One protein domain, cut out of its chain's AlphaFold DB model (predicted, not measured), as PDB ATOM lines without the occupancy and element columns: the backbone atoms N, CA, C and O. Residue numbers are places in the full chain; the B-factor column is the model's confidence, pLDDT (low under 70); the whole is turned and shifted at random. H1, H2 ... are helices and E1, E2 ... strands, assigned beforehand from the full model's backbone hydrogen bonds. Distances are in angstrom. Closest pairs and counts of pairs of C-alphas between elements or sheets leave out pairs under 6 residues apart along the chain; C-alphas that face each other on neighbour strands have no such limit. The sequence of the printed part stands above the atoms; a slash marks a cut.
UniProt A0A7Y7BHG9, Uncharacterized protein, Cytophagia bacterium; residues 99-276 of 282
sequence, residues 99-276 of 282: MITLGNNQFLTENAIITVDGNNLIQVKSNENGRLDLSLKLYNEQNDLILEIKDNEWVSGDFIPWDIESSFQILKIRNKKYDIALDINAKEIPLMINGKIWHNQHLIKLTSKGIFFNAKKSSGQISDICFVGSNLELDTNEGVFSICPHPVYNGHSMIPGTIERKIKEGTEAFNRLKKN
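This is residues 99 to 276 of the 282 residues of an uncharacterized protein of Cytophagia bacterium (UniProt A0A7Y7BHG9). Two twisted sheets lie face to face as a sandwich with their strands nearly aligned, one a branched sheet of ten strands and the other a sheet of seven. At one end the branched sheet, with E2, E14 and E17, turns across toward the other sheet, and the helix H1 packs on the outside of that end. The 178 printed residues hold seventeen named strands, E1 to E17, followed by one named helix, H1; the class is mostly strand. The smaller sheet is mixed, in the order E7 E6 E5 E4 E3 E15 E16. The whole is compact, with a radius of gyration of the C-alphas of 15.8 A and spans of 44 by 39 by 27 A.

In the branched sheet E8, residues 163 to 166, E9, 170 to 176, E10, 179 to 185, E11, 191 to 199, E12, 202 to 207, and E13, 210 to 213, form a meander, each strand the antiparallel neighbour of the one before; N 183 and O 194 of E10 and E11 are 2.9 A apart, within hydrogen-bond range. E11 bends by 55 degrees at residue 196; E12 and E1, residues 99 to 102, lie on one side of it and E10 on the other side. E1 is parallel to E11, with N 101 and O 191 at 2.7 A, and forms a hairpin with E2, residues 105 to 109, with N 100 and O 107 at 2.9 A. E14, residues 225 to 228, is parallel to E2, with N 106 and O 225 at 2.9 A, and antiparallel to E17, residues 253 to 256, with N 226 and O 255 at 2.9 A. H1, residues 259 to 276, is on this sheet at a height of 7.2 A, over E14 and along the strands at 16 degrees on the local plane; the closest C-alphas of H1 and E14 are those of Lys 262 and Cys 226, 5.9 A apart. In H1 every O i to N i+4 pair is within hydrogen-bond range. In the other sheet E3, residues 111 to 116, E4, 119 to 126, E5, 132 to 139, E6, 145 to 150, and E7, 153 to 156, form a second meander, with N 114 and O 122 of E3 and E4 at 2.8 A. E15, residues 230 to 235, is parallel to E3, with N 115 and O 232 at 2.9 A, and forms a hairpin with the edge strand E16, residues 240 to 245, with N 233 and O 242 at 3.0 A. The facing parts of the sandwich are 9.1 A apart centre to centre; the closest C-alphas of E5 and E11 are those of Tyr 139 and Trp 198, 5.3 A apart.

E1 begins at C-alpha 99 (-65.022, 54.700, 227.362). E11, the longest strand by residues, measures 24.1 A from C-alpha 191 (-62.518, 54.457, 221.491); E5 measures 22.0 A and E4 20.7 A. H1 measures 25.3 A and ends at C-alpha 276 (-72.955, 50.548, 245.070).

The two C-alphas farthest apart, those of Lys 177 and Asn 276, are 47.6 A apart. The printed part has no cut. The link from E13 to E14, 11 residues, is long. Mean pLDDT of the printed part is 86.6; residues 157 to 162 and 219 to 221 are under 70.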
ATOM      1  N   MET A  99     -64.612  53.371 227.803       92.25
ATOM      2  CA  MET A  99     -65.022  54.700 227.362       92.25
ATOM      3  C   MET A  99     -65.145  54.716 225.844       92.25
ATOM      4  O   MET A  99     -64.184  54.399 225.140       92.25
ATOM      5  N   ILE A 100     -66.317  55.091 225.343       92.25
ATOM      6  CA  ILE A 100     -66.596  55.173 223.912       92.25
ATOM      7  C   ILE A 100     -67.042  56.579 223.536       92.25
ATOM      8  O   ILE A 100     -67.753  57.233 224.292       92.25
ATOM      9  N   THR A 101     -66.668  57.039 222.353       92.44
ATOM     10  CA  THR A 101     -67.223  58.242 221.744       92.44
ATOM     11  C   THR A 101     -68.280  57.838 220.729       92.44
ATOM     12  O   THR A 101     -67.993  57.123 219.765       92.44
ATOM     13  N   LEU A 102     -69.494  58.343 220.944       88.50
ATOM     14  CA  LEU A 102     -70.636  58.229 220.043       88.50
ATOM     15  C   LEU A 102     -71.136  59.627 219.712       88.50
ATOM     16  O   LEU A 102     -71.556  60.383 220.591       88.50
ATOM     17  N   GLY A 103     -71.098  59.986 218.432       86.56
ATOM     18  CA  GLY A 103     -71.378  61.364 218.065       86.56
ATOM     19  C   GLY A 103     -70.244  62.285 218.533       86.56
ATOM     20  O   GLY A 103     -69.074  62.080 218.225       86.56
ATOM     21  N   ASN A 104     -70.620  63.277 219.335       87.50
ATOM     22  CA  ASN A 104     -69.739  64.202 220.049       87.50
ATOM     23  C   ASN A 104     -69.796  64.016 221.578       87.50
ATOM     24  O   ASN A 104     -69.319  64.864 222.329       87.50
ATOM     25  N   ASN A 105     -70.388  62.917 222.046       91.06
ATOM     26  CA  ASN A 105     -70.467  62.582 223.461       91.06
ATOM     27  C   ASN A 105     -69.626  61.357 223.773       91.06
ATOM     28  O   ASN A 105     -69.336  60.535 222.901       91.06
ATOM     29  N   GLN A 106     -69.262  61.236 225.043       93.38
ATOM     30  CA  GLN A 106     -68.579  60.073 225.572       93.38
ATOM     31  C   GLN A 106     -69.549  59.265 226.429       93.38
ATOM     32  O   GLN A 106     -70.392  59.829 227.118       93.38
ATOM     33  N   PHE A 107     -69.409  57.950 226.403       92.31
ATOM     34  CA  PHE A 107     -70.160  57.027 227.237       92.31
ATOM     35  C   PHE A 107     -69.159  56.148 227.965       92.31
ATOM     36  O   PHE A 107     -68.323  55.502 227.333       92.31
ATOM     37  N   LEU A 108     -69.226  56.151 229.290       91.62
ATOM     38  CA  LEU A 108     -68.400  55.316 230.147       91.62
ATOM     39  C   LEU A 108     -69.282  54.237 230.773       91.62
ATOM     40  O   LEU A 108     -70.170  54.523 231.583       91.62
ATOM     41  N   THR A 109     -69.053  53.000 230.351       85.62
ATOM     42  CA  THR A 109     -69.877  51.836 230.691       85.62
ATOM     43  C   THR A 109     -69.021  50.564 230.652       85.62
ATOM     44  O   THR A 109     -67.839  50.623 230.338       85.62
ATOM     45  N   GLU A 110     -69.572  49.407 231.012       81.38
ATOM     46  CA  GLU A 110     -68.980  48.090 230.695       81.38
ATOM     47  C   GLU A 110     -69.573  47.507 229.408       81.38
ATOM     48  O   GLU A 110     -68.974  46.654 228.756       81.38
ATOM     49  N   ASN A 111     -70.760  47.988 229.051       85.56
ATOM     50  CA  ASN A 111     -71.582  47.484 227.975       85.56
ATOM     51  C   ASN A 111     -72.315  48.667 227.347       85.56
ATOM     52  O   ASN A 111     -73.294  49.177 227.891       85.56
ATOM     53  N   ALA A 112     -71.784  49.159 226.237       85.62
ATOM     54  CA  ALA A 112     -72.397  50.243 225.505       85.62
ATOM     55  C   ALA A 112     -73.454  49.691 224.567       85.62
ATOM     56  O   ALA A 112     -73.135  48.899 223.682       85.62
ATOM     57  N   ILE A 113     -74.692  50.141 224.752       85.50
ATOM     58  CA  ILE A 113     -75.828  49.731 223.937       85.50
ATOM     59  C   ILE A 113     -76.409  50.969 223.256       85.50
ATOM     60  O   ILE A 113     -76.683  51.980 223.908       85.50
ATOM     61  N   ILE A 114     -76.581  50.869 221.940       88.56
ATOM     62  CA  ILE A 114     -77.353  51.806 221.131       88.56
ATOM     63  C   ILE A 114     -78.647  51.101 220.749       88.56
ATOM     64  O   ILE A 114     -78.644  50.161 219.943       88.56
ATOM     65  N   THR A 115     -79.734  51.565 221.347       90.50
ATOM     66  CA  THR A 115     -81.075  51.026 221.151       90.50
ATOM     67  C   THR A 115     -81.871  51.966 220.258       90.50
ATOM     68  O   THR A 115     -81.796  53.183 220.407       90.50
ATOM     69  N   VAL A 116     -82.621  51.408 219.315       89.88
ATOM     70  CA  VAL A 116     -83.530  52.152 218.443       89.88
ATOM     71  C   VAL A 116     -84.881  51.457 218.477       89.88
ATOM     72  O   VAL A 116     -84.948  50.267 218.178       89.88
ATOM     73  N   ASP A 117     -85.931  52.168 218.881       89.44
ATOM     74  CA  ASP A 117     -87.288  51.627 219.046       89.44
ATOM     75  C   ASP A 117     -87.311  50.329 219.875       89.44
ATOM     76  O   ASP A 117     -87.916  49.324 219.499       89.44
ATOM     77  N   GLY A 118     -86.552  50.306 220.976       88.38
ATOM     78  CA  GLY A 118     -86.395  49.128 221.837       88.38
ATOM     79  C   GLY A 118     -85.496  48.010 221.280       88.38
ATOM     80  O   GLY A 118     -85.220  47.042 221.987       88.38
ATOM     81  N   ASN A 119     -84.982  48.127 220.051       90.31
ATOM     82  CA  ASN A 119     -84.081  47.146 219.444       90.31
ATOM     83  C   ASN A 119     -82.608  47.528 219.630       90.31
ATOM     84  O   ASN A 119     -82.166  48.589 219.195       90.31
ATOM     85  N   ASN A 120     -81.808  46.633 220.212       91.56
ATOM     86  CA  ASN A 120     -80.360  46.826 220.322       91.56
ATOM     87  C   ASN A 120     -79.712  46.672 218.940       91.56
ATOM     88  O   ASN A 120     -79.613  45.556 218.423       91.56
ATOM     89  N   LEU A 121     -79.279  47.785 218.344       92.06
ATOM     90  CA  LEU A 121     -78.668  47.786 217.012       92.06
ATOM     91  C   LEU A 121     -77.152  47.676 217.068       92.06
ATOM     92  O   LEU A 121     -76.561  46.992 216.239       92.06
ATOM     93  N   ILE A 122     -76.524  48.334 218.042       92.56
ATOM     94  CA  ILE A 122     -75.093  48.203 218.315       92.56
ATOM     95  C   ILE A 122     -74.929  47.911 219.792       92.56
ATOM     96  O   ILE A 122     -75.472  48.616 220.640       92.56
ATOM     97  N   GLN A 123     -74.126  46.904 220.089       92.75
ATOM     98  CA  GLN A 123     -73.660  46.617 221.425       92.75
ATOM     99  C   GLN A 123     -72.159  46.366 221.393       92.75
ATOM    100  O   GLN A 123     -71.678  45.565 220.591       92.75
ATOM    101  N   VAL A 124     -71.426  47.036 222.274       91.56
ATOM    102  CA  VAL A 124     -69.984  46.855 222.431       91.56
ATOM    103  C   VAL A 124     -69.661  46.691 223.909       91.56
ATOM    104  O   VAL A 124     -70.010  47.544 224.723       91.56
ATOM    105  N   LYS A 125     -68.967  45.606 224.250       90.19
ATOM    106  CA  LYS A 125     -68.488  45.324 225.610       90.19
ATOM    107  C   LYS A 125     -67.025  44.892 225.566       90.19
ATOM    108  O   LYS A 125     -66.602  44.265 224.596       90.19
ATOM    109  N   SER A 126     -66.255  45.218 226.604       87.31
ATOM    110  CA  SER A 126     -64.936  44.601 226.787       87.31
ATOM    111  C   SER A 126     -65.116  43.270 227.501       87.31
ATOM    112  O   SER A 126     -65.750  43.220 228.553       87.31
ATOM    113  N   ASN A 127     -64.561  42.200 226.946       84.50
ATOM    114  CA  ASN A 127     -64.540  40.895 227.592       84.50
ATOM    115  C   ASN A 127     -63.344  40.754 228.550       84.50
ATOM    116  O   ASN A 127     -62.465  41.617 228.619       84.50
ATOM    117  N   GLU A 128     -63.314  39.637 229.275       80.38
ATOM    118  CA  GLU A 128     -62.311  39.315 230.302       80.38
ATOM    119  C   GLU A 128     -60.867  39.279 229.771       80.38
ATOM    120  O   GLU A 128     -59.924  39.460 230.534       80.38
ATOM    121  N   ASN A 129     -60.682  39.099 228.458       78.31
ATOM    122  CA  ASN A 129     -59.369  39.057 227.806       78.31
ATOM    123  C   ASN A 129     -58.940  40.431 227.247       78.31
ATOM    124  O   ASN A 129     -58.002  40.517 226.449       78.31
ATOM    125  N   GLY A 130     -59.648  41.513 227.593       82.56
ATOM    126  CA  GLY A 130     -59.373  42.858 227.076       82.56
ATOM    127  C   GLY A 130     -59.635  42.977 225.571       82.56
ATOM    128  O   GLY A 130     -58.847  43.589 224.841       82.56
ATOM    129  N   ARG A 131     -60.691  42.318 225.073       85.44
ATOM    130  CA  ARG A 131     -61.137  42.382 223.671       85.44
ATOM    131  C   ARG A 131     -62.558  42.910 223.557       85.44
ATOM    132  O   ARG A 131     -63.368  42.689 224.451       85.44
ATOM    133  N   LEU A 132     -62.858  43.591 222.452       89.88
ATOM    134  CA  LEU A 132     -64.222  44.013 222.146       89.88
ATOM    135  C   LEU A 132     -65.033  42.836 221.624       89.88
ATOM    136  O   LEU A 132     -64.706  42.269 220.581       89.88
ATOM    137  N   ASP A 133     -66.138  42.552 222.300       91.25
ATOM    138  CA  ASP A 133     -67.236  41.785 221.731       91.25
ATOM    139  C   ASP A 133     -68.225  42.772 221.100       91.25
ATOM    140  O   ASP A 133     -68.762  43.657 221.777       91.25
ATOM    141  N   LEU A 134     -68.453  42.625 219.796       93.25
ATOM    142  CA  LEU A 134     -69.433  43.386 219.032       93.25
ATOM    143  C   LEU A 134     -70.687  42.539 218.815       93.25
ATOM    144  O   LEU A 134     -70.601  41.434 218.279       93.25
ATOM    145  N   SER A 135     -71.850  43.099 219.136       93.88
ATOM    146  CA  SER A 135     -73.116  42.668 218.541       93.88
ATOM    147  C   SER A 135     -73.695  43.796 217.693       93.88
ATOM    148  O   SER A 135     -73.687  44.959 218.097       93.88
ATOM    149  N   LEU A 136     -74.157  43.465 216.492       92.81
ATOM    150  CA  LEU A 136     -74.586  44.414 215.474       92.81
ATOM    151  C   LEU A 136     -75.796  43.856 214.732       92.81
ATOM    152  O   LEU A 136     -75.742  42.730 214.247       92.81
ATOM    153  N   LYS A 137     -76.835  44.671 214.566       91.69
ATOM    154  CA  LYS A 137     -77.918  44.422 213.613       91.69
ATOM    155  C   LYS A 137     -77.926  45.530 212.576       91.69
ATOM    156  O   LYS A 137     -78.101  46.698 212.921       91.69
ATOM    157  N   LEU A 138     -77.731  45.167 211.315       89.25
ATOM    158  CA  LEU A 138     -77.889  46.086 210.196       89.25
ATOM    159  C   LEU A 138     -79.156  45.738 209.433       89.25
ATOM    160  O   LEU A 138     -79.369  44.578 209.082       89.25
ATOM    161  N   TYR A 139     -79.939  46.763 209.126       88.88
ATOM    162  CA  TYR A 139     -81.087  46.671 208.239       88.88
ATOM    163  C   TYR A 139     -80.816  47.456 206.953       88.88
ATOM    164  O   TYR A 139     -79.935  48.325 206.912       88.88
ATOM    165  N   ASN A 140     -81.556  47.143 205.893       86.50
ATOM    166  CA  ASN A 140     -81.618  47.972 204.692       86.50
ATOM    167  C   ASN A 140     -82.680  49.089 204.839       86.50
ATOM    168  O   ASN A 140     -83.329  49.236 205.875       86.50
ATOM    169  N   GLU A 141     -82.862  49.884 203.784       88.44
ATOM    170  CA  GLU A 141     -83.864  50.962 203.724       88.44
ATOM    171  C   GLU A 141     -85.307  50.447 203.832       88.44
ATOM    172  O   GLU A 141     -86.180  51.149 204.334       88.44
ATOM    173  N   GLN A 142     -85.545  49.211 203.396       89.06
ATOM    174  CA  GLN A 142     -86.834  48.521 203.439       89.06
ATOM    175  C   GLN A 142     -87.111  47.876 204.808       89.06
ATOM    176  O   GLN A 142     -88.173  47.292 205.000       89.06
ATOM    177  N   ASN A 143     -86.200  48.046 205.776       89.75
ATOM    178  CA  ASN A 143     -86.235  47.450 207.112       89.75
ATOM    179  C   ASN A 143     -86.053  45.921 207.145       89.75
ATOM    180  O   ASN A 143     -86.387  45.283 208.142       89.75
ATOM    181  N   ASP A 144     -85.477  45.329 206.099       88.44
ATOM    182  CA  ASP A 144     -85.057  43.930 206.116       88.44
ATOM    183  C   ASP A 144     -83.714  43.803 206.843       88.44
ATOM    184  O   ASP A 144     -82.783  44.575 206.589       88.44
ATOM    185  N   LEU A 145     -83.592  42.817 207.736       87.75
ATOM    186  CA  LEU A 145     -82.336  42.499 208.418       87.75
ATOM    187  C   LEU A 145     -81.338  41.919 207.405       87.75
ATOM    188  O   LEU A 145     -81.576  40.855 206.838       87.75
ATOM    189  N   ILE A 146     -80.211  42.601 207.205       85.00
ATOM    190  CA  ILE A 146     -79.173  42.194 206.243       85.00
ATOM    191  C   ILE A 146     -77.966  41.525 206.899       85.00
ATOM    192  O   ILE A 146     -77.266  40.763 206.238       85.00
ATOM    193  N   LEU A 147     -77.699  41.833 208.169       86.62
ATOM    194  CA  LEU A 147     -76.572  41.299 208.928       86.62
ATOM    195  C   LEU A 147     -76.908  41.291 210.416       86.62
ATOM    196  O   LEU A 147     -77.271  42.326 210.978       86.62
ATOM    197  N   GLU A 148     -76.682  40.149 211.055       91.12
ATOM    198  CA  GLU A 148     -76.614  40.018 212.505       91.12
ATOM    199  C   GLU A 148     -75.257  39.457 212.941       91.12
ATOM    200  O   GLU A 148     -74.892  38.328 212.611       91.12
ATOM    201  N   ILE A 149     -74.519  40.248 213.717       91.75
ATOM    202  CA  ILE A 149     -73.349  39.804 214.474       91.75
ATOM    203  C   ILE A 149     -73.754  39.729 215.944       91.75
ATOM    204  O   ILE A 149     -74.372  40.659 216.462       91.75
ATOM    205  N   LYS A 150     -73.376  38.656 216.635       92.50
ATOM    206  CA  LYS A 150     -73.572  38.487 218.076       92.50
ATOM    207  C   LYS A 150     -72.266  38.064 218.732       92.50
ATOM    208  O   LYS A 150     -71.773  36.977 218.465       92.50
ATOM    209  N   ASP A 151     -71.712  38.905 219.597       91.62
ATOM    210  CA  ASP A 151     -70.436  38.651 220.281       91.62
ATOM    211  C   ASP A 151     -69.323  38.183 219.310       91.62
ATOM    212  O   ASP A 151     -68.682  37.147 219.508       91.62
ATOM    213  N   ASN A 152     -69.139  38.940 218.221       91.62
ATOM    214  CA  ASN A 152     -68.235  38.671 217.088       91.62
ATOM    215  C   ASN A 152     -68.556  37.418 216.237       91.62
ATOM    216  O   ASN A 152     -67.846  37.143 215.267       91.62
ATOM    217  N   GLU A 153     -69.620  36.674 216.542       90.19
ATOM    218  CA  GLU A 153     -70.150  35.603 215.688       90.19
ATOM    219  C   GLU A 153     -71.058  36.200 214.610       90.19
ATOM    220  O   GLU A 153     -71.989  36.936 214.926       90.19
ATOM    221  N   TRP A 154     -70.817  35.880 213.343       88.06
ATOM    222  CA  TRP A 154     -71.746  36.161 212.253       88.06
ATOM    223  C   TRP A 154     -72.886  35.138 212.313       88.06
ATOM    224  O   TRP A 154     -72.667  33.948 212.100       88.06
ATOM    225  N   VAL A 155     -74.091  35.589 212.665       86.88
ATOM    226  CA  VAL A 155     -75.242  34.712 212.946       86.88
ATOM    227  C   VAL A 155     -76.168  34.601 211.744       86.88
ATOM    228  O   VAL A 155     -76.710  33.530 211.475       86.88
ATOM    229  N   SER A 156     -76.392  35.708 211.039       77.81
ATOM    230  CA  SER A 156     -77.293  35.745 209.892       77.81
ATOM    231  C   SER A 156     -76.967  36.891 208.936       77.81
ATOM    232  O   SER A 156     -76.256  37.837 209.285       77.81
ATOM    233  N   GLY A 157     -77.500  36.778 207.719       64.81
ATOM    234  CA  GLY A 157     -77.285  37.704 206.615       64.81
ATOM    235  C   GLY A 157     -76.753  36.964 205.396       64.81
ATOM    236  O   GLY A 157     -75.626  36.475 205.421       64.81
ATOM    237  N   ASP A 158     -77.544  36.910 204.322       58.75
ATOM    238  CA  ASP A 158     -77.106  36.392 203.010       58.75
ATOM    239  C   ASP A 158     -76.076  37.323 202.342       58.75
ATOM    240  O   ASP A 158     -75.486  37.019 201.303       58.75
ATOM    241  N   PHE A 159     -75.874  38.498 202.937       56.44
ATOM    242  CA  PHE A 159     -74.974  39.518 202.454       56.44
ATOM    243  C   PHE A 159     -73.541  39.234 202.904       56.44
ATOM    244  O   PHE A 159     -73.162  39.563 204.024       56.44
ATOM    245  N   ILE A 160     -72.700  38.701 202.013       61.41
ATOM    246  CA  ILE A 160     -71.250  38.802 202.210       61.41
ATOM    247  C   ILE A 160     -70.932  40.307 202.234       61.41
ATOM    248  O   ILE A 160     -71.185  40.991 201.238       61.41
ATOM    249  N   PRO A 161     -70.406  40.846 203.347       62.38
ATOM    250  CA  PRO A 161     -70.088  42.258 203.443       62.38
ATOM    251  C   PRO A 161     -69.121  42.593 202.317       62.38
ATOM    252  O   PRO A 161     -68.187  41.827 202.071       62.38
ATOM    253  N   TRP A 162     -69.342  43.721 201.632       67.19
ATOM    254  CA  TRP A 162     -68.500  44.089 200.489       67.19
ATOM    255  C   TRP A 162     -67.021  44.083 200.881       67.19
ATOM    256  O   TRP A 162     -66.181  43.615 200.116       67.19
ATOM    257  N   ASP A 163     -66.729  44.557 202.097       78.75
ATOM    258  CA  ASP A 163     -65.437  44.347 202.732       78.75
ATOM    259  C   ASP A 163     -65.537  44.379 204.268       78.75
ATOM    260  O   ASP A 163     -66.336  45.133 204.842       78.75
ATOM    261  N   ILE A 164     -64.682  43.585 204.917       84.44
ATOM    262  CA  ILE A 164     -64.342  43.699 206.339       84.44
ATOM    263  C   ILE A 164     -62.841  43.960 206.430       84.44
ATOM    264  O   ILE A 164     -62.016  43.079 206.154       84.44
ATOM    265  N   GLU A 165     -62.498  45.152 206.906       86.00
ATOM    266  CA  GLU A 165     -61.128  45.526 207.235       86.00
ATOM    267  C   GLU A 165     -60.951  45.449 208.752       86.00
ATOM    268  O   GLU A 165     -61.735  46.019 209.513       86.00
ATOM    269  N   SER A 166     -59.909  44.765 209.217       86.12
ATOM    270  CA  SER A 166     -59.628  44.668 210.648       86.12
ATOM    271  C   SER A 166     -58.136  44.684 210.947       86.12
ATOM    272  O   SER A 166     -57.340  44.079 210.232       86.12
ATOM    273  N   SER A 167     -57.763  45.317 212.055       83.94
ATOM    274  CA  SER A 167     -56.427  45.234 212.661       83.94
ATOM    275  C   SER A 167     -56.563  44.960 214.159       83.94
ATOM    276  O   SER A 167     -57.657  44.647 214.624       83.94
ATOM    277  N   PHE A 168     -55.479  45.037 214.930       85.38
ATOM    278  CA  PHE A 168     -55.548  44.786 216.370       85.38
ATOM    279  C   PHE A 168     -56.535  45.686 217.107       85.38
ATOM    280  O   PHE A 168     -57.043  45.251 218.120       85.38
ATOM    281  N   GLN A 169     -56.830  46.899 216.635       89.88
ATOM    282  CA  GLN A 169     -57.713  47.842 217.346       89.88
ATOM    283  C   GLN A 169     -58.651  48.593 216.390       89.88
ATOM    284  O   GLN A 169     -59.151  49.660 216.720       89.88
ATOM    285  N   ILE A 170     -58.839  48.091 215.167       91.69
ATOM    286  CA  ILE A 170     -59.715  48.717 214.166       91.69
ATOM    287  C   ILE A 170     -60.611  47.641 213.565       91.69
ATOM    288  O   ILE A 170     -60.101  46.574 213.218       91.69
ATOM    289  N   LEU A 171     -61.894  47.954 213.388       92.94
ATOM    290  CA  LEU A 171     -62.846  47.199 212.575       92.94
ATOM    291  C   LEU A 171     -63.601  48.161 211.660       92.94
ATOM    292  O   LEU A 171     -64.193  49.119 212.144       92.94
ATOM    293  N   LYS A 172     -63.644  47.879 210.360       91.69
ATOM    294  CA  LYS A 172     -64.526  48.563 209.409       91.69
ATOM    295  C   LYS A 172     -65.352  47.532 208.655       91.69
ATOM    296  O   LYS A 172     -64.793  46.602 208.079       91.69
ATOM    297  N   ILE A 173     -66.665  47.731 208.634       89.25
ATOM    298  CA  ILE A 173     -67.624  46.924 207.872       89.25
ATOM    299  C   ILE A 173     -68.262  47.822 206.812       89.25
ATOM    300  O   ILE A 173     -68.757  48.912 207.124       89.25
ATOM    301  N   ARG A 174     -68.244  47.380 205.550       85.88
ATOM    302  CA  ARG A 174     -68.762  48.145 204.409       85.88
ATOM    303  C   ARG A 174     -69.959  47.454 203.757       85.88
ATOM    304  O   ARG A 174     -69.903  46.265 203.461       85.88
ATOM    305  N   ASN A 175     -70.991  48.238 203.445       75.19
ATOM    306  CA  ASN A 175     -72.135  47.792 202.638       75.19
ATOM    307  C   ASN A 175     -71.788  47.760 201.145       75.19
ATOM    308  O   ASN A 175     -72.269  46.924 200.399       75.19
ATOM    309  N   LYS A 176     -70.973  48.705 200.676       73.75
ATOM    310  CA  LYS A 176     -70.476  48.774 199.295       73.75
ATOM    311  C   LYS A 176     -69.263  49.688 199.239       73.75
ATOM    312  O   LYS A 176     -68.887  50.307 200.240       73.75
ATOM    313  N   LYS A 177     -68.674  49.826 198.051       71.75
ATOM    314  CA  LYS A 177     -67.599  50.790 197.806       71.75
ATOM    315  C   LYS A 177     -68.010  52.179 198.322       71.75
ATOM    316  O   LYS A 177     -69.045  52.707 197.924       71.75
ATOM    317  N   TYR A 178     -67.194  52.738 199.217       71.19
ATOM    318  CA  TYR A 178     -67.396  54.029 199.898       71.19
ATOM    319  C   TYR A 178     -68.572  54.133 200.891       71.19
ATOM    320  O   TYR A 178     -68.778  55.210 201.443       71.19
ATOM    321  N   ASP A 179     -69.302  53.052 201.182       81.38
ATOM    322  CA  ASP A 179     -70.408  53.059 202.150       81.38
ATOM    323  C   ASP A 179     -70.048  52.236 203.394       81.38
ATOM    324  O   ASP A 179     -70.104  51.005 203.385       81.38
ATOM    325  N   ILE A 180     -69.616  52.931 204.449       81.38
ATOM    326  CA  ILE A 180     -69.222  52.328 205.726       81.38
ATOM    327  C   ILE A 180     -70.466  52.181 206.599       81.38
ATOM    328  O   ILE A 180     -71.081  53.181 206.966       81.38
ATOM    329  N   ALA A 181     -70.800  50.943 206.951       88.00
ATOM    330  CA  ALA A 181     -71.883  50.647 207.879       88.00
ATOM    331  C   ALA A 181     -71.444  50.871 209.330       88.00
ATOM    332  O   ALA A 181     -72.175  51.474 210.113       88.00
ATOM    333  N   LEU A 182     -70.228  50.427 209.665       92.12
ATOM    334  CA  LEU A 182     -69.647  50.524 211.002       92.12
ATOM    335  C   LEU A 182     -68.130  50.730 210.917       92.12
ATOM    336  O   LEU A 182     -67.456  50.066 210.129       92.12
ATOM    337  N   ASP A 183     -67.599  51.627 211.744       93.81
ATOM    338  CA  ASP A 183     -66.169  51.892 211.923       93.81
ATOM    339  C   ASP A 183     -65.867  52.017 213.416       93.81
ATOM    340  O   ASP A 183     -66.297  52.974 214.063       93.81
ATOM    341  N   ILE A 184     -65.144  51.039 213.955       93.44
ATOM    342  CA  ILE A 184     -64.662  51.017 215.333       93.44
ATOM    343  C   ILE A 184     -63.162  51.282 215.312       93.44
ATOM    344  O   ILE A 184     -62.404  50.554 214.667       93.44
ATOM    345  N   ASN A 185     -62.726  52.282 216.075       93.62
ATOM    346  CA  ASN A 185     -61.317  52.567 216.310       93.62
ATOM    347  C   ASN A 185     -61.028  52.597 217.815       93.62
ATOM    348  O   ASN A 185     -61.315  53.581 218.488       93.62
ATOM    349  N   ALA A 186     -60.424  51.522 218.314       92.00
ATOM    350  CA  ALA A 186     -59.964  51.351 219.688       92.00
ATOM    351  C   ALA A 186     -58.479  51.711 219.885       92.00
ATOM    352  O   ALA A 186     -57.900  51.371 220.912       92.00
ATOM    353  N   LYS A 187     -57.829  52.358 218.901       89.88
ATOM    354  CA  LYS A 187     -56.463  52.883 219.080       89.88
ATOM    355  C   LYS A 187     -56.412  54.105 219.988       89.88
ATOM    356  O   LYS A 187     -55.404  54.306 220.653       89.88
ATOM    357  N   GLU A 188     -57.474  54.896 219.966       86.12
ATOM    358  CA  GLU A 188     -57.609  56.122 220.742       86.12
ATOM    359  C   GLU A 188     -58.395  55.852 222.027       86.12
ATOM    360  O   GLU A 188     -59.209  54.926 222.079       86.12
ATOM    361  N   ILE A 189     -58.179  56.690 223.041       88.31
ATOM    362  CA  ILE A 189     -58.986  56.721 224.264       88.31
ATOM    363  C   ILE A 189     -59.641  58.107 224.336       88.31
ATOM    364  O   ILE A 189     -58.923  59.103 224.447       88.31
ATOM    365  N   PRO A 190     -60.982  58.204 224.280       91.88
ATOM    366  CA  PRO A 190     -61.958  57.110 224.186       91.88
ATOM    367  C   PRO A 190     -61.947  56.417 222.820       91.88
ATOM    368  O   PRO A 190     -61.687  57.066 221.803       91.88
ATOM    369  N   LEU A 191     -62.335  55.137 222.776       92.12
ATOM    370  CA  LEU A 191     -62.518  54.457 221.491       92.12
ATOM    371  C   LEU A 191     -63.644  55.122 220.698       92.12
ATOM    372  O   LEU A 191     -64.631  55.587 221.262       92.12
ATOM    373  N   MET A 192     -63.533  55.142 219.378       93.12
ATOM    374  CA  MET A 192     -64.522  55.765 218.500       93.12
ATOM    375  C   MET A 192     -65.415  54.707 217.863       93.12
ATOM    376  O   MET A 192     -64.908  53.709 217.350       93.12
ATOM    377  N   ILE A 193     -66.722  54.969 217.813       92.75
ATOM    378  CA  ILE A 193     -67.658  54.210 216.979       92.75
ATOM    379  C   ILE A 193     -68.387  55.191 216.063       92.75
ATOM    380  O   ILE A 193     -69.127  56.065 216.513       92.75
ATOM    381  N   ASN A 194     -68.186  55.026 214.758       92.81
ATOM    382  CA  ASN A 194     -68.984  55.677 213.728       92.81
ATOM    383  C   ASN A 194     -69.825  54.628 213.010       92.81
ATOM    384  O   ASN A 194     -69.444  53.463 212.910       92.81
ATOM    385  N   GLY A 195     -70.958  55.048 212.464       90.50
ATOM    386  CA  GLY A 195     -71.851  54.120 211.797       90.50
ATOM    387  C   GLY A 195     -72.927  54.808 210.987       90.50
ATOM    388  O   GLY A 195     -73.261  55.973 211.206       90.50
ATOM    389  N   LYS A 196     -73.464  54.057 210.036       90.75
ATOM    390  CA  LYS A 196     -74.599  54.431 209.206       90.75
ATOM    391  C   LYS A 196     -75.566  53.258 209.231       90.75
ATOM    392  O   LYS A 196     -75.316  52.235 208.600       90.75
ATOM    393  N   ILE A 197     -76.644  53.421 209.985       89.12
ATOM    394  CA  ILE A 197     -77.571  52.346 210.327       89.12
ATOM    395  C   ILE A 197     -78.956  52.746 209.845       89.12
ATOM    396  O   ILE A 197     -79.382  53.879 210.071       89.12
ATOM    397  N   TRP A 198     -79.641  51.823 209.185       90.25
ATOM    398  CA  TRP A 198     -81.061  51.955 208.901       90.25
ATOM    399  C   TRP A 198     -81.868  51.196 209.945       90.25
ATOM    400  O   TRP A 198     -81.457  50.120 210.380       90.25
ATOM    401  N   HIS A 199     -83.006  51.758 210.338       90.81
ATOM    402  CA  HIS A 199     -84.034  51.066 211.105       90.81
ATOM    403  C   HIS A 199     -85.375  51.761 210.887       90.81
ATOM    404  O   HIS A 199     -85.423  52.989 210.867       90.81
ATOM    405  N   ASN A 200     -86.444  50.994 210.680       89.12
ATOM    406  CA  ASN A 200     -87.797  51.500 210.435       89.12
ATOM    407  C   ASN A 200     -87.853  52.597 209.353       89.12
ATOM    408  O   ASN A 200     -88.553  53.588 209.498       89.12
ATOM    409  N   GLN A 201     -87.106  52.423 208.252       88.12
ATOM    410  CA  GLN A 201     -86.988  53.389 207.138       88.12
ATOM    411  C   GLN A 201     -86.312  54.726 207.507       88.12
ATOM    412  O   GLN A 201     -86.276  55.660 206.702       88.12
ATOM    413  N   HIS A 202     -85.712  54.817 208.693       90.12
ATOM    414  CA  HIS A 202     -84.941  55.967 209.139       90.12
ATOM    415  C   HIS A 202     -83.442  55.689 209.093       90.12
ATOM    416  O   HIS A 202     -82.968  54.624 209.489       90.12
ATOM    417  N   LEU A 203     -82.680  56.681 208.632       90.88
ATOM    418  CA  LEU A 203     -81.225  56.638 208.598       90.88
ATOM    419  C   LEU A 203     -80.628  57.344 209.807       90.88
ATOM    420  O   LEU A 203     -80.797  58.554 209.986       90.88
ATOM    421  N   ILE A 204     -79.824  56.603 210.554       90.50
ATOM    422  CA  ILE A 204     -79.100  57.071 211.727       90.50
ATOM    423  C   ILE A 204     -77.618  57.097 211.384       90.50
ATOM    424  O   ILE A 204     -77.029  56.078 211.017       90.50
ATOM    425  N   LYS A 205     -76.996  58.273 211.483       91.44
ATOM    426  CA  LYS A 205     -75.551  58.427 211.283       91.44
ATOM    427  C   LYS A 205     -74.883  58.821 212.588       91.44
ATOM    428  O   LYS A 205     -75.142  59.902 213.110       91.44
ATOM    429  N   LEU A 206     -73.986  57.968 213.059       89.75
ATOM    430  CA  LEU A 206     -73.068  58.230 214.159       89.75
ATOM    431  C   LEU A 206     -71.768  58.751 213.549       89.75
ATOM    432  O   LEU A 206     -71.103  58.036 212.798       89.75
ATOM    433  N   THR A 207     -71.431  60.011 213.815       88.62
ATOM    434  CA  THR A 207     -70.219  60.649 213.280       88.62
ATOM    435  C   THR A 207     -69.533  61.461 214.366       88.62
ATOM    436  O   THR A 207     -70.196  61.921 215.285       88.62
ATOM    437  N   SER A 208     -68.254  61.791 214.210       83.06
ATOM    438  CA  SER A 208     -67.559  62.709 215.131       83.06
ATOM    439  C   SER A 208     -68.207  64.098 215.276       83.06
ATOM    440  O   SER A 208     -67.895  64.830 216.208       83.06
ATOM    441  N   LYS A 209     -69.117  64.485 214.369       84.38
ATOM    442  CA  LYS A 209     -69.851  65.763 214.417       84.38
ATOM    443  C   LYS A 209     -71.161  65.690 215.212       84.38
ATOM    444  O   LYS A 209     -71.843  66.705 215.346       84.38
ATOM    445  N   GLY A 210     -71.531  64.507 215.697       87.12
ATOM    446  CA  GLY A 210     -72.800  64.246 216.370       87.12
ATOM    447  C   GLY A 210     -73.573  63.096 215.733       87.12
ATOM    448  O   GLY A 210     -73.087  62.403 214.831       87.12
ATOM    449  N   ILE A 211     -74.795  62.911 216.223       87.25
ATOM    450  CA  ILE A 211     -75.726  61.891 215.739       87.25
ATOM    451  C   ILE A 211     -76.793  62.559 214.873       87.25
ATOM    452  O   ILE A 211     -77.363  63.586 215.246       87.25
ATOM    453  N   PHE A 212     -77.035  61.994 213.696       87.69
ATOM    454  CA  PHE A 212     -77.958  62.541 212.709       87.69
ATOM    455  C   PHE A 212     -79.069  61.543 212.421       87.69
ATOM    456  O   PHE A 212     -78.799  60.360 212.231       87.69
ATOM    457  N   PHE A 213     -80.290  62.053 212.318       87.38
ATOM    458  CA  PHE A 213     -81.499  61.322 211.973       87.38
ATOM    459  C   PHE A 213     -82.054  61.876 210.656       87.38
ATOM    460  O   PHE A 213     -82.321  63.073 210.548       87.38
ATOM    461  N   ASN A 214     -82.158  61.041 209.618       86.12
ATOM    462  CA  ASN A 214     -82.600  61.441 208.273       86.12
ATOM    463  C   ASN A 214     -81.907  62.719 207.752       86.12
ATOM    464  O   ASN A 214     -82.540  63.649 207.257       86.12
ATOM    465  N   ALA A 215     -80.576  62.768 207.897       79.75
ATOM    466  CA  ALA A 215     -79.694  63.888 207.536       79.75
ATOM    467  C   ALA A 215     -79.867  65.190 208.342       79.75
ATOM    468  O   ALA A 215     -79.068  66.113 208.174       79.75
ATOM    469  N   LYS A 216     -80.834  65.261 209.257       78.50
ATOM    470  CA  LYS A 216     -80.950  66.352 210.224       78.50
ATOM    471  C   LYS A 216     -80.189  65.985 211.490       78.50
ATOM    472  O   LYS A 216     -80.131  64.819 211.878       78.50
ATOM    473  N   LYS A 217     -79.568  66.974 212.133       74.31
ATOM    474  CA  LYS A 217     -79.039  66.768 213.486       74.31
ATOM    475  C   LYS A 217     -80.228  66.459 214.390       74.31
ATOM    476  O   LYS A 217     -81.258  67.121 214.267       74.31
ATOM    477  N   SER A 218     -80.114  65.436 215.222       71.88
ATOM    478  CA  SER A 218     -81.249  65.022 216.034       71.88
ATOM    479  C   SER A 218     -81.597  66.037 217.123       71.88
ATOM    480  O   SER A 218     -80.731  66.763 217.622       71.88
ATOM    481  N   SER A 219     -82.884  66.119 217.463       62.25
ATOM    482  CA  SER A 219     -83.395  66.991 218.523       62.25
ATOM    483  C   SER A 219     -82.993  66.481 219.908       62.25
ATOM    484  O   SER A 219     -82.792  65.285 220.106       62.25
ATOM    485  N   GLY A 220     -82.854  67.401 220.870       63.16
ATOM    486  CA  GLY A 220     -82.498  67.066 222.257       63.16
ATOM    487  C   GLY A 220     -81.032  66.671 222.465       63.16
ATOM    488  O   GLY A 220     -80.642  66.305 223.570       63.16
ATOM    489  N   GLN A 221     -80.200  66.761 221.424       66.56
ATOM    490  CA  GLN A 221     -78.818  66.316 221.492       66.56
ATOM    491  C   GLN A 221     -77.973  67.259 222.357       66.56
ATOM    492  O   GLN A 221     -77.595  68.354 221.936       66.56
ATOM    493  N   ILE A 222     -77.652  66.797 223.563       72.62
ATOM    494  CA  ILE A 222     -76.608  67.392 224.392       72.62
ATOM    495  C   ILE A 222     -75.257  67.064 223.747       72.62
ATOM    496  O   ILE A 222     -75.100  65.997 223.154       72.62
ATOM    497  N   SER A 223     -74.305  67.990 223.799       83.31
ATOM    498  CA  SER A 223     -72.987  67.844 223.183       83.31
ATOM    499  C   SER A 223     -71.873  67.964 224.203       83.31
ATOM    500  O   SER A 223     -72.001  68.694 225.183       83.31
ATOM    501  N   ASP A 224     -70.753  67.310 223.909       88.69
ATOM    502  CA  ASP A 224     -69.517  67.414 224.673       88.69
ATOM    503  C   ASP A 224     -69.678  67.018 226.147       88.69
ATOM    504  O   ASP A 224     -68.983  67.544 227.021       88.69
ATOM    505  N   ILE A 225     -70.526  66.024 226.426       92.75
ATOM    506  CA  ILE A 225     -70.694  65.429 227.756       92.75
ATOM    507  C   ILE A 225     -70.193  63.985 227.771       92.75
ATOM    508  O   ILE A 225     -70.346  63.242 226.802       92.75
ATOM    509  N   CYS A 226     -69.590  63.590 228.894       94.69
ATOM    510  CA  CYS A 226     -69.387  62.193 229.249       94.69
ATOM    511  C   CYS A 226     -70.551  61.697 230.113       94.69
ATOM    512  O   CYS A 226     -70.766  62.200 231.218       94.69
ATOM    513  N   PHE A 227     -71.294  60.721 229.601       93.62
ATOM    514  CA  PHE A 227     -72.362  60.027 230.299       93.62
ATOM    515  C   PHE A 227     -71.814  58.759 230.948       93.62
ATOM    516  O   PHE A 227     -71.248  57.893 230.284       93.62
ATOM    517  N   VAL A 228     -71.971  58.653 232.261       93.62
ATOM    518  CA  VAL A 228     -71.448  57.550 233.064       93.62
ATOM    519  C   VAL A 228     -72.605  56.683 233.526       93.62
ATOM    520  O   VAL A 228     -73.534  57.196 234.150       93.62
ATOM    521  N   GLY A 229     -72.535  55.378 233.250       89.25
ATOM    522  CA  GLY A 229     -73.622  54.456 233.586       89.25
ATOM    523  C   GLY A 229     -74.902  54.750 232.802       89.25
ATOM    524  O   GLY A 229     -75.996  54.644 233.347       89.25
ATOM    525  N   SER A 230     -74.772  55.150 231.536       89.00
ATOM    526  CA  SER A 230     -75.904  55.458 230.659       89.00
ATOM    527  C   SER A 230     -75.777  54.767 229.308       89.00
ATOM    528  O   SER A 230     -74.669  54.511 228.837       89.00
ATOM    529  N   ASN A 231     -76.923  54.528 228.681       86.69
ATOM    530  CA  ASN A 231     -77.062  54.049 227.315       86.69
ATOM    531  C   ASN A 231     -77.694  55.120 226.429       86.69
ATOM    532  O   ASN A 231     -78.289  56.087 226.913       86.69
ATOM    533  N   LEU A 232     -77.548  54.922 225.123       87.06
ATOM    534  CA  LEU A 232     -78.169  55.762 224.116       87.06
ATOM    535  C   LEU A 232     -79.401  55.049 223.560       87.06
ATOM    536  O   LEU A 232     -79.290  53.948 223.022       87.06
ATOM    537  N   GLU A 233     -80.548  55.711 223.643       89.44
ATOM    538  CA  GLU A 233     -81.801  55.248 223.059       89.44
ATOM    539  C   GLU A 233     -82.309  56.263 222.035       89.44
ATOM    540  O   GLU A 233     -82.175  57.474 222.219       89.44
ATOM    541  N   LEU A 234     -82.861  55.764 220.938       87.75
ATOM    542  CA  LEU A 234     -83.494  56.557 219.897       87.75
ATOM    543  C   LEU A 234     -84.927  56.080 219.694       87.75
ATOM    544  O   LEU A 234     -85.149  54.903 219.421       87.75
ATOM    545  N   ASP A 235     -85.857  57.026 219.739       87.94
ATOM    546  CA  ASP A 235     -87.223  56.840 219.260       87.94
ATOM    547  C   ASP A 235     -87.318  57.405 217.837       87.94
ATOM    548  O   ASP A 235     -87.087  58.599 217.611       87.94
ATOM    549  N   THR A 236     -87.604  56.552 216.855       85.69
ATOM    550  CA  THR A 236     -87.703  56.975 215.454       85.69
ATOM    551  C   THR A 236     -89.025  57.666 215.126       85.69
ATOM    552  O   THR A 236     -89.045  58.483 214.203       85.69
ATOM    553  N   ASN A 237     -90.093  57.436 215.898       84.88
ATOM    554  CA  ASN A 237     -91.365  58.145 215.733       84.88
ATOM    555  C   ASN A 237     -91.214  59.616 216.127       84.88
ATOM    556  O   ASN A 237     -91.715  60.505 215.436       84.88
ATOM    557  N   GLU A 238     -90.500  59.876 217.223       82.94
ATOM    558  CA  GLU A 238     -90.245  61.237 217.703       82.94
ATOM    559  C   GLU A 238     -88.993  61.867 217.069       82.94
ATOM    560  O   GLU A 238     -88.851  63.092 217.029       82.94
ATOM    561  N   GLY A 239     -88.065  61.049 216.559       79.25
ATOM    562  CA  GLY A 239     -86.749  61.497 216.094       79.25
ATOM    563  C   GLY A 239     -85.864  62.026 217.231       79.25
ATOM    564  O   GLY A 239     -84.970  62.849 216.996       79.25
ATOM    565  N   VAL A 240     -86.129  61.585 218.465       81.88
ATOM    566  CA  VAL A 240     -85.506  62.070 219.702       81.88
ATOM    567  C   VAL A 240     -84.517  61.040 220.232       81.88
ATOM    568  O   VAL A 240     -84.787  59.843 220.256       81.88
ATOM    569  N   PHE A 241     -83.360  61.530 220.683       82.12
ATOM    570  CA  PHE A 241     -82.406  60.719 221.432       82.12
ATOM    571  C   PHE A 241     -82.572  60.964 222.921       82.12
ATOM    572  O   PHE A 241     -82.589  62.111 223.372       82.12
ATOM    573  N   SER A 242     -82.585  59.869 223.662       85.38
ATOM    574  CA  SER A 242     -82.650  59.851 225.111       85.38
ATOM    575  C   SER A 242     -81.386  59.216 225.671       85.38
ATOM    576  O   SER A 242     -80.840  58.248 225.132       85.38
ATOM    577  N   ILE A 243     -80.900  59.795 226.765       86.44
ATOM    578  CA  ILE A 243     -79.842  59.199 227.568       86.44
ATOM    579  C   ILE A 243     -80.526  58.491 228.724       86.44
ATOM    580  O   ILE A 243     -81.068  59.135 229.622       86.44
ATOM    581  N   CYS A 244     -80.508  57.166 228.686       84.44
ATOM    582  CA  CYS A 244     -81.195  56.335 229.665       84.44
ATOM    583  C   CYS A 244     -80.171  55.772 230.658       84.44
ATOM    584  O   CYS A 244     -79.058  55.426 230.249       84.44
ATOM    585  N   PRO A 245     -80.490  55.657 231.959       83.81
ATOM    586  CA  PRO A 245     -79.643  54.929 232.897       83.81
ATOM    587  C   PRO A 245     -79.387  53.505 232.392       83.81
ATOM    588  O   PRO A 245     -80.279  52.849 231.855       83.81
ATOM    589  N   HIS A 246     -78.159  53.021 232.544       79.62
ATOM    590  CA  HIS A 246     -77.823  51.651 232.183       79.62
ATOM    591  C   HIS A 246     -78.601  50.684 233.097       79.62
ATOM    592  O   HIS A 246     -78.582  50.875 234.312       79.62
ATOM    593  N   PRO A 247     -79.228  49.615 232.570       72.38
ATOM    594  CA  PRO A 247     -80.186  48.790 233.320       72.38
ATOM    595  C   PRO A 247     -79.590  48.092 234.549       72.38
ATOM    596  O   PRO A 247     -80.317  47.719 235.461       72.38
ATOM    597  N   VAL A 248     -78.267  47.908 234.571       76.62
ATOM    598  CA  VAL A 248     -77.550  47.295 235.699       76.62
ATOM    599  C   VAL A 248     -77.270  48.302 236.817       76.62
ATOM    600  O   VAL A 248     -77.303  47.939 237.987       76.62
ATOM    601  N   TYR A 249     -76.976  49.565 236.495       78.00
ATOM    602  CA  TYR A 249     -76.528  50.526 237.503       78.00
ATOM    603  C   TYR A 249     -77.696  51.394 237.959       78.00
ATOM    604  O   TYR A 249     -78.342  52.061 237.158       78.00
ATOM    605  N   ASN A 250     -77.934  51.440 239.270       70.69
ATOM    606  CA  ASN A 250     -78.970  52.290 239.847       70.69
ATOM    607  C   ASN A 250     -78.481  53.748 239.982       70.69
ATOM    608  O   ASN A 250     -78.261  54.253 241.083       70.69
ATOM    609  N   GLY A 251     -78.210  54.395 238.844       79.38
ATOM    610  CA  GLY A 251     -77.744  55.779 238.770       79.38
ATOM    611  C   GLY A 251     -76.969  56.097 237.492       79.38
ATOM    612  O   GLY A 251     -76.489  55.207 236.798       79.38
ATOM    613  N   HIS A 252     -76.825  57.390 237.204       89.50
ATOM    614  CA  HIS A 252     -76.000  57.898 236.110       89.50
ATOM    615  C   HIS A 252     -75.312  59.206 236.515       89.50
ATOM    616  O   HIS A 252     -75.657  59.829 237.521       89.50
ATOM    617  N   SER A 253     -74.306  59.633 235.757       92.25
ATOM    618  CA  SER A 253     -73.669  60.942 235.945       92.25
ATOM    619  C   SER A 253     -73.336  61.588 234.607       92.25
ATOM    620  O   SER A 253     -73.039  60.901 233.634       92.25
ATOM    621  N   MET A 254     -73.375  62.917 234.574       94.25
ATOM    622  CA  MET A 254     -73.018  63.725 233.410       94.25
ATOM    623  C   MET A 254     -71.809  64.580 233.752       94.25
ATOM    624  O   MET A 254     -71.846  65.360 234.701       94.25
ATOM    625  N   ILE A 255     -70.739  64.431 232.980       95.62
ATOM    626  CA  ILE A 255     -69.467  65.104 233.237       95.62
ATOM    627  C   ILE A 255     -69.102  65.940 232.010       95.62
ATOM    628  O   ILE A 255     -68.698  65.386 230.982       95.62
ATOM    629  N   PRO A 256     -69.267  67.271 232.077       94.69
ATOM    630  CA  PRO A 256     -68.815  68.173 231.029       94.69
ATOM    631  C   PRO A 256     -67.323  68.508 231.188       94.69
ATOM    632  O   PRO A 256     -66.714  68.276 232.233       94.69
ATOM    633  N   GLY A 257     -66.743  69.138 230.165       92.94
ATOM    634  CA  GLY A 257     -65.385  69.688 230.209       92.94
ATOM    635  C   GLY A 257     -64.403  68.980 229.279       92.94
ATOM    636  O   GLY A 257     -64.801  68.379 228.279       92.94
ATOM    637  N   THR A 258     -63.109  69.092 229.590       93.94
ATOM    638  CA  THR A 258     -62.037  68.526 228.757       93.94
ATOM    639  C   THR A 258     -62.042  67.001 228.790       93.94
ATOM    640  O   THR A 258     -62.635  66.385 229.681       93.94
ATOM    641  N   ILE A 259     -61.374  66.373 227.821       90.75
ATOM    642  CA  ILE A 259     -61.322  64.914 227.753       90.75
ATOM    643  C   ILE A 259     -60.588  64.313 228.959       90.75
ATOM    644  O   ILE A 259     -61.040  63.315 229.507       90.75
ATOM    645  N   GLU A 260     -59.542  64.976 229.456       92.69
ATOM    646  CA  GLU A 260     -58.792  64.558 230.646       92.69
ATOM    647  C   GLU A 260     -59.687  64.562 231.884       92.69
ATOM    648  O   GLU A 260     -59.686  63.612 232.670       92.69
ATOM    649  N   ARG A 261     -60.506  65.612 232.031       94.69
ATOM    650  CA  ARG A 261     -61.485  65.712 233.112       94.69
ATOM    651  C   ARG A 261     -62.527  64.604 233.012       94.69
ATOM    652  O   ARG A 261     -62.794  63.928 234.001       94.69
ATOM    653  N   LYS A 262     -63.090  64.402 231.819       95.31
ATOM    654  CA  LYS A 262     -64.097  63.368 231.551       95.31
ATOM    655  C   LYS A 262     -63.577  61.966 231.845       95.31
ATOM    656  O   LYS A 262     -64.315  61.171 232.418       95.31
ATOM    657  N   ILE A 263     -62.329  61.674 231.482       92.19
ATOM    658  CA  ILE A 263     -61.675  60.395 231.781       92.19
ATOM    659  C   ILE A 263     -61.517  60.238 233.294       92.19
ATOM    660  O   ILE A 263     -61.962  59.235 233.851       92.19
ATOM    661  N   LYS A 264     -60.935  61.233 233.975       93.88
ATOM    662  CA  LYS A 264     -60.651  61.163 235.413       93.88
ATOM    663  C   LYS A 264     -61.926  61.084 236.257       93.88
ATOM    664  O   LYS A 264     -62.157  60.090 236.943       93.88
ATOM    665  N   GLU A 265     -62.768  62.114 236.190       96.12
ATOM    666  CA  GLU A 265     -63.989  62.199 237.001       96.12
ATOM    667  C   GLU A 265     -65.004  61.124 236.587       96.12
ATOM    668  O   GLU A 265     -65.737  60.610 237.433       96.12
ATOM    669  N   GLY A 266     -65.031  60.745 235.303       94.44
ATOM    670  CA  GLY A 266     -65.883  59.667 234.803       94.44
ATOM    671  C   GLY A 266     -65.511  58.327 235.394       94.44
ATOM    672  O   GLY A 266     -66.377  57.637 235.926       94.44
ATOM    673  N   THR A 267     -64.224  57.990 235.369       92.69
ATOM    674  CA  THR A 267     -63.703  56.754 235.964       92.69
ATOM    675  C   THR A 267     -64.043  56.670 237.448       92.69
ATOM    676  O   THR A 267     -64.566  55.656 237.915       92.69
ATOM    677  N   GLU A 268     -63.832  57.758 238.192       93.94
ATOM    678  CA  GLU A 268     -64.202  57.839 239.607       93.94
ATOM    679  C   GLU A 268     -65.712  57.648 239.822       93.94
ATOM    680  O   GLU A 268     -66.126  56.880 240.694       93.94
ATOM    681  N   ALA A 269     -66.549  58.310 239.017       93.81
ATOM    682  CA  ALA A 269     -68.001  58.181 239.096       93.81
ATOM    683  C   ALA A 269     -68.474  56.756 238.781       93.81
ATOM    684  O   ALA A 269     -69.321  56.219 239.497       93.81
ATOM    685  N   PHE A 270     -67.894  56.114 237.770       92.19
ATOM    686  CA  PHE A 270     -68.271  54.764 237.370       92.19
ATOM    687  C   PHE A 270     -67.882  53.719 238.413       92.19
ATOM    688  O   PHE A 270     -68.682  52.850 238.757       92.19
ATOM    689  N   ASN A 271     -66.689  53.845 238.993       91.31
ATOM    690  CA  ASN A 271     -66.249  52.967 240.074       91.31
ATOM    691  C   ASN A 271     -67.158  53.078 241.309       91.31
ATOM    692  O   ASN A 271     -67.448  52.066 241.951       91.31
ATOM    693  N   ARG A 272     -67.675  54.279 241.617       91.12
ATOM    694  CA  ARG A 272     -68.704  54.456 242.660       91.12
ATOM    695  C   ARG A 272     -70.005  53.726 242.312       91.12
ATOM    696  O   ARG A 272     -70.536  53.031 243.174       91.12
ATOM    697  N   LEU A 273     -70.488  53.833 241.068       88.81
ATOM    698  CA  LEU A 273     -71.692  53.117 240.617       88.81
ATOM    699  C   LEU A 273     -71.534  51.596 240.750       88.81
ATOM    700  O   LEU A 273     -72.408  50.949 241.327       88.81
ATOM    701  N   LYS A 274     -70.406  51.031 240.298       86.44
ATOM    702  CA  LYS A 274     -70.133  49.590 240.438       86.44
ATOM    703  C   LYS A 274     -70.115  49.141 241.894       86.44
ATOM    704  O   LYS A 274     -70.716  48.126 242.231       86.44
ATOM    705  N   LYS A 275     -69.441  49.898 242.767       87.19
ATOM    706  CA  LYS A 275     -69.353  49.564 244.195       87.19
ATOM    707  C   LYS A 275     -70.737  49.521 244.845       87.19
ATOM    708  O   LYS A 275     -71.025  48.576 245.575       87.19
ATOM    709  N   ASN A 276     -71.590  50.500 244.547       84.75
ATOM    710  CA  ASN A 276     -72.955  50.548 245.070       84.75
ATOM    711  C   ASN A 276     -73.796  49.368 244.568       84.75
ATOM    712  O   ASN A 276     -74.513  48.760 245.355       84.75
TER     713      ASN A 276